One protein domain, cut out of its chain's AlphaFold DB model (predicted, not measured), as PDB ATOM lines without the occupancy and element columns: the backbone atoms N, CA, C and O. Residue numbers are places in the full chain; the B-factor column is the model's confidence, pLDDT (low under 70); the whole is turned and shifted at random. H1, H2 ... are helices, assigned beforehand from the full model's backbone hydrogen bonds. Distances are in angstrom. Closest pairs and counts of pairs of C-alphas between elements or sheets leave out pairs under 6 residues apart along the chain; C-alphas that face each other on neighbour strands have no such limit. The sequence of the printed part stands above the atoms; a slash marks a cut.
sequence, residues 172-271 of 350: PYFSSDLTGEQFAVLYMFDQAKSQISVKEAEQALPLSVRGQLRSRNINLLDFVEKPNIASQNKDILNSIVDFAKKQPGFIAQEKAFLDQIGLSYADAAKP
ATOM      1  N   PRO A 172     109.662  90.356  86.571       52.84
ATOM      2  CA  PRO A 172     109.941  91.638  87.235       52.84
ATOM      3  C   PRO A 172     111.144  91.625  88.200       52.84
ATOM      4  O   PRO A 172     111.640  92.680  88.593       52.84
ATOM      5  N   TYR A 173     111.656  90.444  88.549       59.00
ATOM      6  CA  TYR A 173     112.781  90.221  89.469       59.00
ATOM      7  C   TYR A 173     114.138  90.039  88.762       59.00
ATOM      8  O   TYR A 173     115.130  89.664  89.389       59.00
ATOM      9  N   PHE A 174     114.220  90.312  87.456       53.91
ATOM     10  CA  PHE A 174     115.468  90.194  86.703       53.91
ATOM     11  C   PHE A 174     116.551  91.181  87.195       53.91
ATOM     12  O   PHE A 174     116.428  92.402  87.046       53.91
ATOM     13  N   SER A 175     117.652  90.631  87.716       62.81
ATOM     14  CA  SER A 175     118.893  91.344  88.042       62.81
ATOM     15  C   SER A 175     120.067  90.735  87.272       62.81
ATOM     16  O   SER A 175     120.190  89.514  87.173       62.81
ATOM     17  N   SER A 176     120.936  91.594  86.729       55.75
ATOM     18  CA  SER A 176     122.079  91.218  85.884       55.75
ATOM     19  C   SER A 176     123.094  90.303  86.565       55.75
ATOM     20  O   SER A 176     123.875  89.627  85.890       55.75
ATOM     21  N   ASP A 177     123.077  90.304  87.893       65.44
ATOM     22  CA  ASP A 177     124.127  89.732  88.724       65.44
ATOM     23  C   ASP A 177     123.728  88.369  89.305       65.44
ATOM     24  O   ASP A 177     124.494  87.789  90.083       65.44
ATOM     25  N   LEU A 178     122.524  87.892  88.971       69.50
ATOM     26  CA  LEU A 178     122.008  86.588  89.370       69.50
ATOM     27  C   LEU A 178     122.419  85.508  88.363       69.50
ATOM     28  O   LEU A 178     122.545  85.759  87.160       69.50
ATOM     29  N   THR A 179     122.631  84.293  88.864       70.75
ATOM     30  CA  THR A 179     122.839  83.103  88.025       70.75
ATOM     31  C   THR A 179     121.504  82.547  87.531       70.75
ATOM     32  O   THR A 179     120.449  82.836  88.104       70.75
ATOM     33  N   GLY A 180     121.534  81.733  86.471       65.44
ATOM     34  CA  GLY A 180     120.336  81.069  85.947       65.44
ATOM     35  C   GLY A 180     119.617  80.232  87.008       65.44
ATOM     36  O   GLY A 180     118.393  80.266  87.082       65.44
ATOM     37  N   GLU A 181     120.379  79.585  87.890       71.19
ATOM     38  CA  GLU A 181     119.853  78.775  88.999       71.19
ATOM     39  C   GLU A 181     119.109  79.627  90.040       71.19
ATOM     40  O   GLU A 181     117.988  79.318  90.443       71.19
ATOM     41  N   GLN A 182     119.713  80.749  90.447       75.62
ATOM     42  CA  GLN A 182     119.104  81.696  91.385       75.62
ATOM     43  C   GLN A 182     117.796  82.258  90.827       75.62
ATOM     44  O   GLN A 182     116.802  82.389  91.537       75.62
ATOM     45  N   PHE A 183     117.782  82.560  89.536       71.06
ATOM     46  CA  PHE A 183     116.609  83.095  88.864       71.06
ATOM     47  C   PHE A 183     115.510  82.053  88.657       71.06
ATOM     48  O   PHE A 183     114.341  82.382  88.843       71.06
ATOM     49  N   ALA A 184     115.861  80.798  88.367       68.12
ATOM     50  CA  ALA A 184     114.902  79.702  88.294       68.12
ATOM     51  C   ALA A 184     114.183  79.496  89.640       68.12
ATOM     52  O   ALA A 184     112.958  79.379  89.668       68.12
ATOM     53  N   VAL A 185     114.916  79.537  90.761       76.12
ATOM     54  CA  VAL A 185     114.331  79.465  92.113       76.12
ATOM     55  C   VAL A 185     113.362  80.614  92.375       76.12
ATOM     56  O   VAL A 185     112.246  80.371  92.830       76.12
ATOM     57  N   LEU A 186     113.760  81.854  92.080       75.06
ATOM     58  CA  LEU A 186     112.903  83.024  92.300       75.06
ATOM     59  C   LEU A 186     111.654  82.991  91.419       75.06
ATOM     60  O   LEU A 186     110.566  83.299  91.895       75.06
ATOM     61  N   TYR A 187     111.790  82.563  90.163       71.62
ATOM     62  CA  TYR A 187     110.666  82.391  89.251       71.62
ATOM     63  C   TYR A 187     109.682  81.328  89.744       71.62
ATOM     64  O   TYR A 187     108.480  81.575  89.785       71.62
ATOM     65  N   MET A 188     110.178  80.162  90.162       71.12
ATOM     66  CA  MET A 188     109.324  79.102  90.702       71.12
ATOM     67  C   MET A 188     108.629  79.531  91.995       71.12
ATOM     68  O   MET A 188     107.446  79.248  92.174       71.12
ATOM     69  N   PHE A 189     109.332  80.253  92.873       75.44
ATOM     70  CA  PHE A 189     108.730  80.808  94.079       75.44
ATOM     71  C   PHE A 189     107.647  81.846  93.754       75.44
ATOM     72  O   PHE A 189     106.569  81.795  94.337       75.44
ATOM     73  N   ASP A 190     107.883  82.738  92.788       73.56
ATOM     74  CA  ASP A 190     106.890  83.724  92.346       73.56
ATOM     75  C   ASP A 190     105.620  83.069  91.783       73.56
ATOM     76  O   ASP A 190     104.509  83.470  92.120       73.56
ATOM     77  N   GLN A 191     105.768  82.003  90.995       71.06
ATOM     78  CA  GLN A 191     104.633  81.226  90.489       71.06
ATOM     79  C   GLN A 191     103.870  80.527  91.628       71.06
ATOM     80  O   GLN A 191     102.637  80.509  91.646       71.06
ATOM     81  N   ALA A 192     104.595  79.986  92.611       68.44
ATOM     82  CA  ALA A 192     104.023  79.238  93.727       68.44
ATOM     83  C   ALA A 192     103.418  80.122  94.835       68.44
ATOM     84  O   ALA A 192     102.540  79.652  95.560       68.44
ATOM     85  N   LYS A 193     103.819  81.396  94.970       69.06
ATOM     86  CA  LYS A 193     103.317  82.303  96.029       69.06
ATOM     87  C   LYS A 193     101.809  82.560  95.945       69.06
ATOM     88  O   LYS A 193     101.185  82.938  96.929       69.06
ATOM     89  N   SER A 194     101.225  82.347  94.765       66.12
ATOM     90  CA  SER A 194      99.778  82.428  94.532       66.12
ATOM     91  C   SER A 194      99.017  81.230  95.117       66.12
ATOM     92  O   SER A 194      97.795  81.274  95.225       66.12
ATOM     93  N   GLN A 195      99.726  80.148  95.453       67.12
ATOM     94  CA  GLN A 195      99.169  78.858  95.873       67.12
ATOM     95  C   GLN A 195      99.568  78.465  97.302       67.12
ATOM     96  O   GLN A 195      98.850  77.699  97.939       67.12
ATOM     97  N   ILE A 196     100.695  78.972  97.809       71.25
ATOM     98  CA  ILE A 196     101.238  78.644  99.134       71.25
ATOM     99  C   ILE A 196     101.461  79.943  99.903       71.25
ATOM    100  O   ILE A 196     102.002  80.908  99.356       71.25
ATOM    101  N   SER A 197     101.080  79.982 101.183       75.88
ATOM    102  CA  SER A 197     101.350  81.166 101.993       75.88
ATOM    103  C   SER A 197     102.851  81.313 102.249       75.88
ATOM    104  O   SER A 197     103.593  80.348 102.438       75.88
ATOM    105  N   VAL A 198     103.324  82.552 102.317       71.12
ATOM    106  CA  VAL A 198     104.760  82.847 102.459       71.12
ATOM    107  C   VAL A 198     105.322  82.282 103.762       71.12
ATOM    108  O   VAL A 198     106.454  81.812 103.804       71.12
ATOM    109  N   LYS A 199     104.494  82.240 104.812       74.69
ATOM    110  CA  LYS A 199     104.845  81.620 106.092       74.69
ATOM    111  C   LYS A 199     105.049  80.110 105.973       74.69
ATOM    112  O   LYS A 199     105.960  79.588 106.607       74.69
ATOM    113  N   GLU A 200     104.233  79.411 105.188       76.19
ATOM    114  CA  GLU A 200     104.399  77.970 104.949       76.19
ATOM    115  C   GLU A 200     105.662  77.694 104.131       76.19
ATOM    116  O   GLU A 200     106.441  76.805 104.477       76.19
ATOM    117  N   ALA A 201     105.924  78.506 103.104       72.56
ATOM    118  CA  ALA A 201     107.134  78.383 102.301       72.56
ATOM    119  C   ALA A 201     108.410  78.667 103.116       72.56
ATOM    120  O   ALA A 201     109.386  77.926 103.016       72.56
ATOM    121  N   GLU A 202     108.396  79.679 103.989       77.62
ATOM    122  CA  GLU A 202     109.496  79.933 104.922       77.62
ATOM    123  C   GLU A 202     109.695  78.781 105.909       77.62
ATOM    124  O   GLU A 202     110.830  78.429 106.227       77.62
ATOM    125  N   GLN A 203     108.613  78.168 106.400       81.75
ATOM    126  CA  GLN A 203     108.692  77.032 107.319       81.75
ATOM    127  C   GLN A 203     109.279  75.774 106.671       81.75
ATOM    128  O   GLN A 203     109.945  75.007 107.372       81.75
ATOM    129  N   ALA A 204     109.085  75.599 105.363       80.06
ATOM    130  CA  ALA A 204     109.675  74.513 104.587       80.06
ATOM    131  C   ALA A 204     111.198  74.660 104.402       80.06
ATOM    132  O   ALA A 204     111.874  73.676 104.097       80.06
ATOM    133  N   LEU A 205     111.764  75.854 104.621       83.31
ATOM    134  CA  LEU A 205     113.204  76.077 104.510       83.31
ATOM    135  C   LEU A 205     113.990  75.458 105.685       83.31
ATOM    136  O   LEU A 205     113.512  75.407 106.833       83.31
ATOM    137  N   PRO A 206     115.255  75.056 105.450       86.38
ATOM    138  CA  PRO A 206     116.153  74.613 106.508       86.38
ATOM    139  C   PRO A 206     116.267  75.637 107.643       86.38
ATOM    140  O   PRO A 206     116.226  76.850 107.422       86.38
ATOM    141  N   LEU A 207     116.460  75.152 108.874       84.44
ATOM    142  CA  LEU A 207     116.620  76.007 110.059       84.44
ATOM    143  C   LEU A 207     117.777  77.009 109.911       84.44
ATOM    144  O   LEU A 207     117.658  78.138 110.378       84.44
ATOM    145  N   SER A 208     118.857  76.626 109.223       84.81
ATOM    146  CA  SER A 208     119.994  77.502 108.918       84.81
ATOM    147  C   SER A 208     119.589  78.702 108.057       84.81
ATOM    148  O   SER A 208     119.902  79.839 108.404       84.81
ATOM    149  N   VAL A 209     118.833  78.467 106.984       85.50
ATOM    150  CA  VAL A 209     118.351  79.512 106.066       85.50
ATOM    151  C   VAL A 209     117.338  80.419 106.764       85.50
ATOM    152  O   VAL A 209     117.447  81.642 106.697       85.50
ATOM    153  N   ARG A 210     116.402  79.843 107.532       84.94
ATOM    154  CA  ARG A 210     115.468  80.621 108.365       84.94
ATOM    155  C   ARG A 210     116.187  81.491 109.394       84.94
ATOM    156  O   ARG A 210     115.772  82.622 109.637       84.94
ATOM    157  N   GLY A 211     117.253  80.973 110.004       84.75
ATOM    158  CA  GLY A 211     118.098  81.722 110.931       84.75
ATOM    159  C   GLY A 211     118.766  82.921 110.259       84.75
ATOM    160  O   GLY A 211     118.730  84.022 110.804       84.75
ATOM    161  N   GLN A 212     119.291  82.737 109.044       86.50
ATOM    162  CA  GLN A 212     119.893  83.815 108.256       86.50
ATOM    163  C   GLN A 212     118.872  84.900 107.884       86.50
ATOM    164  O   GLN A 212     119.133  86.076 108.144       86.50
ATOM    165  N   LEU A 213     117.695  84.517 107.373       86.06
ATOM    166  CA  LEU A 213     116.601  85.442 107.042       86.06
ATOM    167  C   LEU A 213     116.204  86.308 108.246       86.06
ATOM    168  O   LEU A 213     116.170  87.535 108.158       86.06
ATOM    169  N   ARG A 214     116.005  85.676 109.412       86.00
ATOM    170  CA  ARG A 214     115.666  86.378 110.661       86.00
ATOM    171  C   ARG A 214     116.785  87.295 111.142       86.00
ATOM    172  O   ARG A 214     116.505  88.420 111.536       86.00
ATOM    173  N   SER A 215     118.039  86.841 111.092       87.12
ATOM    174  CA  SER A 215     119.193  87.628 111.553       87.12
ATOM    175  C   SER A 215     119.396  88.918 110.757       87.12
ATOM    176  O   SER A 215     119.890  89.903 111.301       87.12
ATOM    177  N   ARG A 216     118.987  88.923 109.483       84.12
ATOM    178  CA  ARG A 216     119.091  90.082 108.589       84.12
ATOM    179  C   ARG A 216     117.782  90.850 108.428       84.12
ATOM    180  O   ARG A 216     117.759  91.831 107.696       84.12
ATOM    181  N   ASN A 217     116.720  90.429 109.120       86.38
ATOM    182  CA  ASN A 217     115.379  90.997 109.008       86.38
ATOM    183  C   ASN A 217     114.872  91.050 107.549       86.38
ATOM    184  O   ASN A 217     114.347  92.069 107.103       86.38
ATOM    185  N   ILE A 218     115.075  89.958 106.804       83.69
ATOM    186  CA  ILE A 218     114.670  89.818 105.398       83.69
ATOM    187  C   ILE A 218     113.530  88.805 105.313       83.69
ATOM    188  O   ILE A 218     113.646  87.702 105.850       83.69
ATOM    189  N   ASN A 219     112.449  89.162 104.617       83.00
ATOM    190  CA  ASN A 219     111.358  88.244 104.305       83.00
ATOM    191  C   ASN A 219     111.671  87.463 103.020       83.00
ATOM    192  O   ASN A 219     112.280  88.001 102.095       83.00
ATOM    193  N   LEU A 220     111.219  86.213 102.917       79.31
ATOM    194  CA  LEU A 220     111.361  85.433 101.685       79.31
ATOM    195  C   LEU A 220     110.723  86.127 100.463       79.31
ATOM    196  O   LEU A 220     111.276  86.059  99.368       79.31
ATOM    197  N   LEU A 221     109.620  86.861 100.654       79.50
ATOM    198  CA  LEU A 221     109.000  87.687  99.604       79.50
ATOM    199  C   LEU A 221     109.914  88.792  99.078       79.50
ATOM    200  O   LEU A 221     109.854  89.111  97.890       79.50
ATOM    201  N   ASP A 222     110.777  89.358  99.926       81.44
ATOM    202  CA  ASP A 222     111.642  90.471  99.529       81.44
ATOM    203  C   ASP A 222     112.608  90.060  98.412       81.44
ATOM    204  O   ASP A 222     113.002  90.897  97.605       81.44
ATOM    205  N   PHE A 223     112.957  88.774  98.310       77.12
ATOM    206  CA  PHE A 223     113.803  88.266  97.229       77.12
ATOM    207  C   PHE A 223     113.135  88.335  95.850       77.12
ATOM    208  O   PHE A 223     113.834  88.453  94.845       77.12
ATOM    209  N   VAL A 224     111.804  88.277  95.792       71.81
ATOM    210  CA  VAL A 224     111.033  88.346  94.540       71.81
ATOM    211  C   VAL A 224     110.499  89.749  94.280       71.81
ATOM    212  O   VAL A 224     110.462  90.198  93.139       71.81
ATOM    213  N   GLU A 225     110.123  90.477  95.326       73.12
ATOM    214  CA  GLU A 225     109.568  91.825  95.185       73.12
ATOM    215  C   GLU A 225     110.651  92.900  95.032       73.12
ATOM    216  O   GLU A 225     110.393  93.966  94.470       73.12
ATOM    217  N   LYS A 226     111.871  92.645  95.525       75.81
ATOM    218  CA  LYS A 226     112.961  93.630  95.554       75.81
ATOM    219  C   LYS A 226     114.233  93.041  94.926       75.81
ATOM    220  O   LYS A 226     115.035  92.417  95.623       75.81
ATOM    221  N   PRO A 227     114.509  93.332  93.638       64.25
ATOM    222  CA  PRO A 227     115.676  92.805  92.919       64.25
ATOM    223  C   PRO A 227     117.023  93.081  93.613       64.25
ATOM    224  O   PRO A 227     117.951  92.276  93.537       64.25
ATOM    225  N   ASN A 228     117.118  94.205  94.329       72.69
ATOM    226  CA  ASN A 228     118.317  94.598  95.070       72.69
ATOM    227  C   ASN A 228     118.557  93.739  96.322       72.69
ATOM    228  O   ASN A 228     119.700  93.558  96.725       72.69
ATOM    229  N   ILE A 229     117.504  93.189  96.938       79.50
ATOM    230  CA  ILE A 229     117.638  92.328  98.121       79.50
ATOM    231  C   ILE A 229     118.222  90.973  97.717       79.50
ATOM    232  O   ILE A 229     119.133  90.482  98.388       79.50
ATOM    233  N   ALA A 230     117.771  90.416  96.590       73.69
ATOM    234  CA  ALA A 230     118.309  89.175  96.044       73.69
ATOM    235  C   ALA A 230     119.788  89.302  95.650       73.69
ATOM    236  O   ALA A 230     120.589  88.419  95.962       73.69
ATOM    237  N   SER A 231     120.179  90.415  95.020       71.62
ATOM    238  CA  SER A 231     121.574  90.637  94.621       71.62
ATOM    239  C   SER A 231     122.512  90.928  95.797       71.62
ATOM    240  O   SER A 231     123.689  90.580  95.721       71.62
ATOM    241  N   GLN A 232     122.015  91.525  96.884       81.12
ATOM    242  CA  GLN A 232     122.801  91.826  98.087       81.12
ATOM    243  C   GLN A 232     122.928  90.635  99.050       81.12
ATOM    244  O   GLN A 232     123.852  90.608  99.859       81.12
ATOM    245  N   ASN A 233     122.045  89.635  98.953       85.56
ATOM    246  CA  ASN A 233     121.999  88.474  99.854       85.56
ATOM    247  C   ASN A 233     122.175  87.148  99.098       85.56
ATOM    248  O   ASN A 233     121.431  86.185  99.305       85.56
ATOM    249  N   LYS A 234     123.167  87.098  98.197       81.50
ATOM    250  CA  LYS A 234     123.449  85.919  97.355       81.50
ATOM    251  C   LYS A 234     123.782  84.668  98.160       81.50
ATOM    252  O   LYS A 234     123.522  83.570  97.697       81.50
ATOM    253  N   ASP A 235     124.349  84.817  99.349       85.25
ATOM    254  CA  ASP A 235     124.675  83.715 100.252       85.25
ATOM    255  C   ASP A 235     123.421  82.996 100.776       85.25
ATOM    256  O   ASP A 235     123.354  81.762 100.764       85.25
ATOM    257  N   ILE A 236     122.398  83.764 101.159       86.38
ATOM    258  CA  ILE A 236     121.089  83.228 101.551       86.38
ATOM    259  C   ILE A 236     120.417  82.591 100.333       86.38
ATOM    260  O   ILE A 236     119.931  81.465 100.415       86.38
ATOM    261  N   LEU A 237     120.448  83.273  99.185       84.00
ATOM    262  CA  LEU A 237     119.842  82.775  97.951       84.00
ATOM    263  C   LEU A 237     120.499  81.477  97.459       84.00
ATOM    264  O   LEU A 237     119.792  80.549  97.085       84.00
ATOM    265  N   ASN A 238     121.827  81.361  97.536       87.38
ATOM    266  CA  ASN A 238     122.553  80.127  97.231       87.38
ATOM    267  C   ASN A 238     122.144  78.990  98.166       87.38
ATOM    268  O   ASN A 238     121.923  77.875  97.712       87.38
ATOM    269  N   SER A 239     121.959  79.279  99.454       86.06
ATOM    270  CA  SER A 239     121.497  78.273 100.416       86.06
ATOM    271  C   SER A 239     120.068  77.796 100.111       86.06
ATOM    272  O   SER A 239     119.742  76.626 100.327       86.06
ATOM    273  N   ILE A 240     119.215  78.682  99.581       84.00
ATOM    274  CA  ILE A 240     117.875  78.331  99.086       84.00
ATOM    275  C   ILE A 240     117.979  77.491  97.804       84.00
ATOM    276  O   ILE A 240     117.291  76.477  97.701       84.00
ATOM    277  N   VAL A 241     118.857  77.848  96.859       84.75
ATOM    278  CA  VAL A 241     119.120  77.072  95.629       84.75
ATOM    279  C   VAL A 241     119.625  75.667  95.957       84.75
ATOM    280  O   VAL A 241     119.089  74.686  95.443       84.75
ATOM    281  N   ASP A 242     120.591  75.542  96.864       86.94
ATOM    282  CA  ASP A 242     121.146  74.260  97.302       86.94
ATOM    283  C   ASP A 242     120.093  73.367  97.960       86.94
ATOM    284  O   ASP A 242     120.134  72.138  97.844       86.94
ATOM    285  N   PHE A 243     119.141  73.971  98.672       85.06
ATOM    286  CA  PHE A 243     117.995  73.260  99.215       85.06
ATOM    287  C   PHE A 243     117.012  72.848  98.115       85.06
ATOM    288  O   PHE A 243     116.578  71.697  98.093       85.06
ATOM    289  N   ALA A 244     116.693  73.751  97.187       80.56
ATOM    290  CA  ALA A 244     115.746  73.508  96.107       80.56
ATOM    291  C   ALA A 244     116.228  72.399  95.158       80.56
ATOM    292  O   ALA A 244     115.460  71.500  94.830       80.56
ATOM    293  N   LYS A 245     117.526  72.354  94.837       81.81
ATOM    294  CA  LYS A 245     118.152  71.276  94.048       81.81
ATOM    295  C   LYS A 245     118.021  69.885  94.668       81.81
ATOM    296  O   LYS A 245     118.069  68.890  93.949       81.81
ATOM    297  N   LYS A 246     117.862  69.804  95.991       83.62
ATOM    298  CA  LYS A 246     117.637  68.540  96.709       83.62
ATOM    299  C   LYS A 246     116.170  68.111  96.691       83.62
ATOM    300  O   LYS A 246     115.879  66.988  97.095       83.62
ATOM    301  N   GLN A 247     115.255  68.971  96.238       80.75
ATOM    302  CA  GLN A 247     113.840  68.639  96.132       80.75
ATOM    303  C   GLN A 247     113.560  67.814  94.867       80.75
ATOM    304  O   GLN A 247     114.081  68.117  93.786       80.75
ATOM    305  N   PRO A 248     112.720  66.771  94.967       76.06
ATOM    306  CA  PRO A 248     112.363  65.953  93.818       76.06
ATOM    307  C   PRO A 248     111.625  66.789  92.764       76.06
ATOM    308  O   PRO A 248     110.702  67.534  93.075       76.06
ATOM    309  N   GLY A 249     112.036  66.659  91.500       76.19
ATOM    310  CA  GLY A 249     111.417  67.358  90.367       76.19
ATOM    311  C   GLY A 249     111.952  68.767  90.089       76.19
ATOM    312  O   GLY A 249     111.719  69.273  88.994       76.19
ATOM    313  N   PHE A 250     112.737  69.361  90.997       77.31
ATOM    314  CA  PHE A 250     113.285  70.710  90.815       77.31
ATOM    315  C   PHE A 250     114.179  70.822  89.576       77.31
ATOM    316  O   PHE A 250     113.953  71.678  88.733       77.31
ATOM    317  N   ILE A 251     115.141  69.907  89.407       75.00
ATOM    318  CA  ILE A 251     116.079  69.923  88.267       75.00
ATOM    319  C   ILE A 251     115.334  69.823  86.923       75.00
ATOM    320  O   ILE A 251     115.713  70.453  85.938       75.00
ATOM    321  N   ALA A 252     114.249  69.045  86.876       75.75
ATOM    322  CA  ALA A 252     113.430  68.914  85.673       75.75
ATOM    323  C   ALA A 252     112.649  70.205  85.371       75.75
ATOM    324  O   ALA A 252     112.552  70.600  84.210       75.75
ATOM    325  N   GLN A 253     112.129  70.874  86.404       68.12
ATOM    326  CA  GLN A 253     111.436  72.159  86.281       68.12
ATOM    327  C   GLN A 253     112.394  73.297  85.912       68.12
ATOM    328  O   GLN A 253     112.085  74.086  85.023       68.12
ATOM    329  N   GLU A 254     113.578  73.340  86.524       67.81
ATOM    330  CA  GLU A 254     114.658  74.271  86.190       67.81
ATOM    331  C   GLU A 254     115.060  74.122  84.721       67.81
ATOM    332  O   GLU A 254     115.080  75.103  83.984       67.81
ATOM    333  N   LYS A 255     115.294  72.889  84.260       68.62
ATOM    334  CA  LYS A 255     115.619  72.624  82.856       68.62
ATOM    335  C   LYS A 255     114.502  73.069  81.908       68.62
ATOM    336  O   LYS A 255     114.788  73.750  80.931       68.62
ATOM    337  N   ALA A 256     113.246  72.735  82.208       66.56
ATOM    338  CA  ALA A 256     112.107  73.134  81.382       66.56
ATOM    339  C   ALA A 256     111.953  74.661  81.297       66.56
ATOM    340  O   ALA A 256     111.646  75.195  80.232       66.56
ATOM    341  N   PHE A 257     112.191  75.369  82.401       62.78
ATOM    342  CA  PHE A 257     112.175  76.826  82.433       62.78
ATOM    343  C   PHE A 257     113.326  77.436  81.623       62.78
ATOM    344  O   PHE A 257     113.090  78.325  80.806       62.78
ATOM    345  N   LEU A 258     114.554  76.940  81.803       63.34
ATOM    346  CA  LEU A 258     115.719  77.405  81.049       63.34
ATOM    347  C   LEU A 258     115.537  77.169  79.540       63.34
ATOM    348  O   LEU A 258     115.764  78.089  78.752       63.34
ATOM    349  N   ASP A 259     115.004  76.010  79.143       64.25
ATOM    350  CA  ASP A 259     114.680  75.697  77.746       64.25
ATOM    351  C   ASP A 259     113.631  76.674  77.169       64.25
ATOM    352  O   ASP A 259     113.775  77.136  76.033       64.25
ATOM    353  N   GLN A 260     112.605  77.057  77.944       58.00
ATOM    354  CA  GLN A 260     111.583  78.030  77.515       58.00
ATOM    355  C   GLN A 260     112.156  79.421  77.228       58.00
ATOM    356  O   GLN A 260     111.699  80.098  76.304       58.00
ATOM    357  N   ILE A 261     113.155  79.854  77.997       54.62
ATOM    358  CA  ILE A 261     113.846  81.134  77.776       54.62
ATOM    359  C   ILE A 261     115.037  81.002  76.814       54.62
ATOM    360  O   ILE A 261     115.728  81.984  76.543       54.62
ATOM    361  N   GLY A 262     115.249  79.805  76.258       52.25
ATOM    362  CA  GLY A 262     116.288  79.509  75.282       52.25
ATOM    363  C   GLY A 262     117.695  79.403  75.869       52.25
ATOM    364  O   GLY A 262     118.655  79.468  75.108       52.25
ATOM    365  N   LEU A 263     117.838  79.260  77.188       56.34
ATOM    366  CA  LEU A 263     119.123  79.074  77.862       56.34
ATOM    367  C   LEU A 263     119.417  77.585  78.062       56.34
ATOM    368  O   LEU A 263     118.557  76.813  78.469       56.34
ATOM    369  N   SER A 264     120.663  77.183  77.811       59.34
ATOM    370  CA  SER A 264     121.108  75.821  78.099       59.34
ATOM    371  C   SER A 264     121.265  75.621  79.605       59.34
ATOM    372  O   SER A 264     121.875  76.443  80.289       59.34
ATOM    373  N   TYR A 265     120.808  74.477  80.111       53.81
ATOM    374  CA  TYR A 265     121.037  74.060  81.498       53.81
ATOM    375  C   TYR A 265     122.536  74.015  81.867       53.81
ATOM    376  O   TYR A 265     122.905  74.283  83.005       53.81
ATOM    377  N   ALA A 266     123.424  73.745  80.902       54.72
ATOM    378  CA  ALA A 266     124.873  73.762  81.126       54.72
ATOM    379  C   ALA A 266     125.428  75.168  81.438       54.72
ATOM    380  O   ALA A 266     126.495  75.289  82.038       54.72
ATOM    381  N   ASP A 267     124.696  76.221  81.065       57.00
ATOM    382  CA  ASP A 267     125.051  77.618  81.317       57.00
ATOM    383  C   ASP A 267     124.334  78.197  82.548       57.00
ATOM    384  O   ASP A 267     124.526  79.368  82.869       57.00
ATOM    385  N   ALA A 268     123.550  77.393  83.280       55.78
ATOM    386  CA  ALA A 268     122.780  77.845  84.443       55.78
ATOM    387  C   ALA A 268     123.662  78.445  85.556       55.78
ATOM    388  O   ALA A 268     123.255  79.387  86.236       55.78
ATOM    389  N   ALA A 269     124.897  77.948  85.695       55.69
ATOM    390  CA  ALA A 269     125.884  78.441  86.655       55.69
ATOM    391  C   ALA A 269     126.517  79.789  86.257       55.69
ATOM    392  O   ALA A 269     127.143  80.449  87.092       55.69
ATOM    393  N   LYS A 270     126.381  80.213  84.994       58.16
ATOM    394  CA  LYS A 270     126.867  81.520  84.548       58.16
ATOM    395  C   LYS A 270     125.891  82.619  84.986       58.16
ATOM    396  O   LYS A 270     124.691  82.368  85.138       58.16
ATOM    397  N   PRO A 271     126.374  83.864  85.149       57.81
ATOM    398  CA  PRO A 271     125.490  85.017  85.215       57.81
ATOM    399  C   PRO A 271     124.547  84.993  84.010       57.81
ATOM    400  O   PRO A 271     125.000  84.789  82.879       57.81
TER     401      PRO A 271
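AT A GLANCE: This is residues 172 to 271 of the 350 residues of an uncharacterized protein of Parcubacteria group bacterium GW2011_GWA2_39_18 (UniProt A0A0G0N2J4). A small all-helix body is built round H1, which H6 crosses on one side and H7 on another, while the short H4 packs on its later part. H3 runs back beside H6 at one end of the longest axis, with H2 near it; H7 is toward the other end. The printed part has 100 residues with seven named helices, H1 to H7 in order, and no named strand. It is compact, with a radius of gyration of the C-alphas of 12.9 A and spans of 36 by 27 by 23 A.

IN THESE COORDINATES: The longest helix, H1, covers residues 180 to 192, 18.2 A from C-alpha 180 at (120.336, 81.069, 85.947) to C-alpha 192. H6 is residues 234 to 244, 14.7 A, and H7 residues 250 to 260, 15.3 A, ending at C-alpha 260 at (111.583, 78.030, 77.515). H2 is residues 198 to 204, H3 residues 207 to 215, H4 residues 222 to 225 and H5 residues 227 to 232.

HOW THE PARTS SIT: H1 is the hub. Its residues 181 to 185 touch H6, with C-alphas 182 and 241 closest at 6.3 A, at a steep tilt of 68 degrees, only just short of perpendicular, the same way. Its residues 180 to 185 touch H7, about perpendicular at 81 degrees, with C-alphas 184 and 254 closest at 5.8 A. Its residues 186 to 190 touch H4, with C-alphas 186 and 224 closest at 6.1 A. H4 and H5 touch only at the corner, with C-alphas 223 and 230 closest at 4.7 A. H3 touches H6 at a shallow tilt of 28 degrees, opposite ways, with C-alphas 209 and 236 closest at 6.5 A. H2 is close to H3 but not clearly touching, with C-alphas 202 and 210 closest at 6.9 A. In H1, H2, H3, H5, H6 and H7 every O i to N i+4 pair is within hydrogen-bond range; H4 is too short for one.

THE WHOLE: The C-alphas of Ser 215 and Gly 262, the two farthest apart, are 37.3 A apart. The printed part has no cut and no long link. Its mean pLDDT is 73.4, and 33 residues are under 70, among them 172 to 178 and 253 to 271.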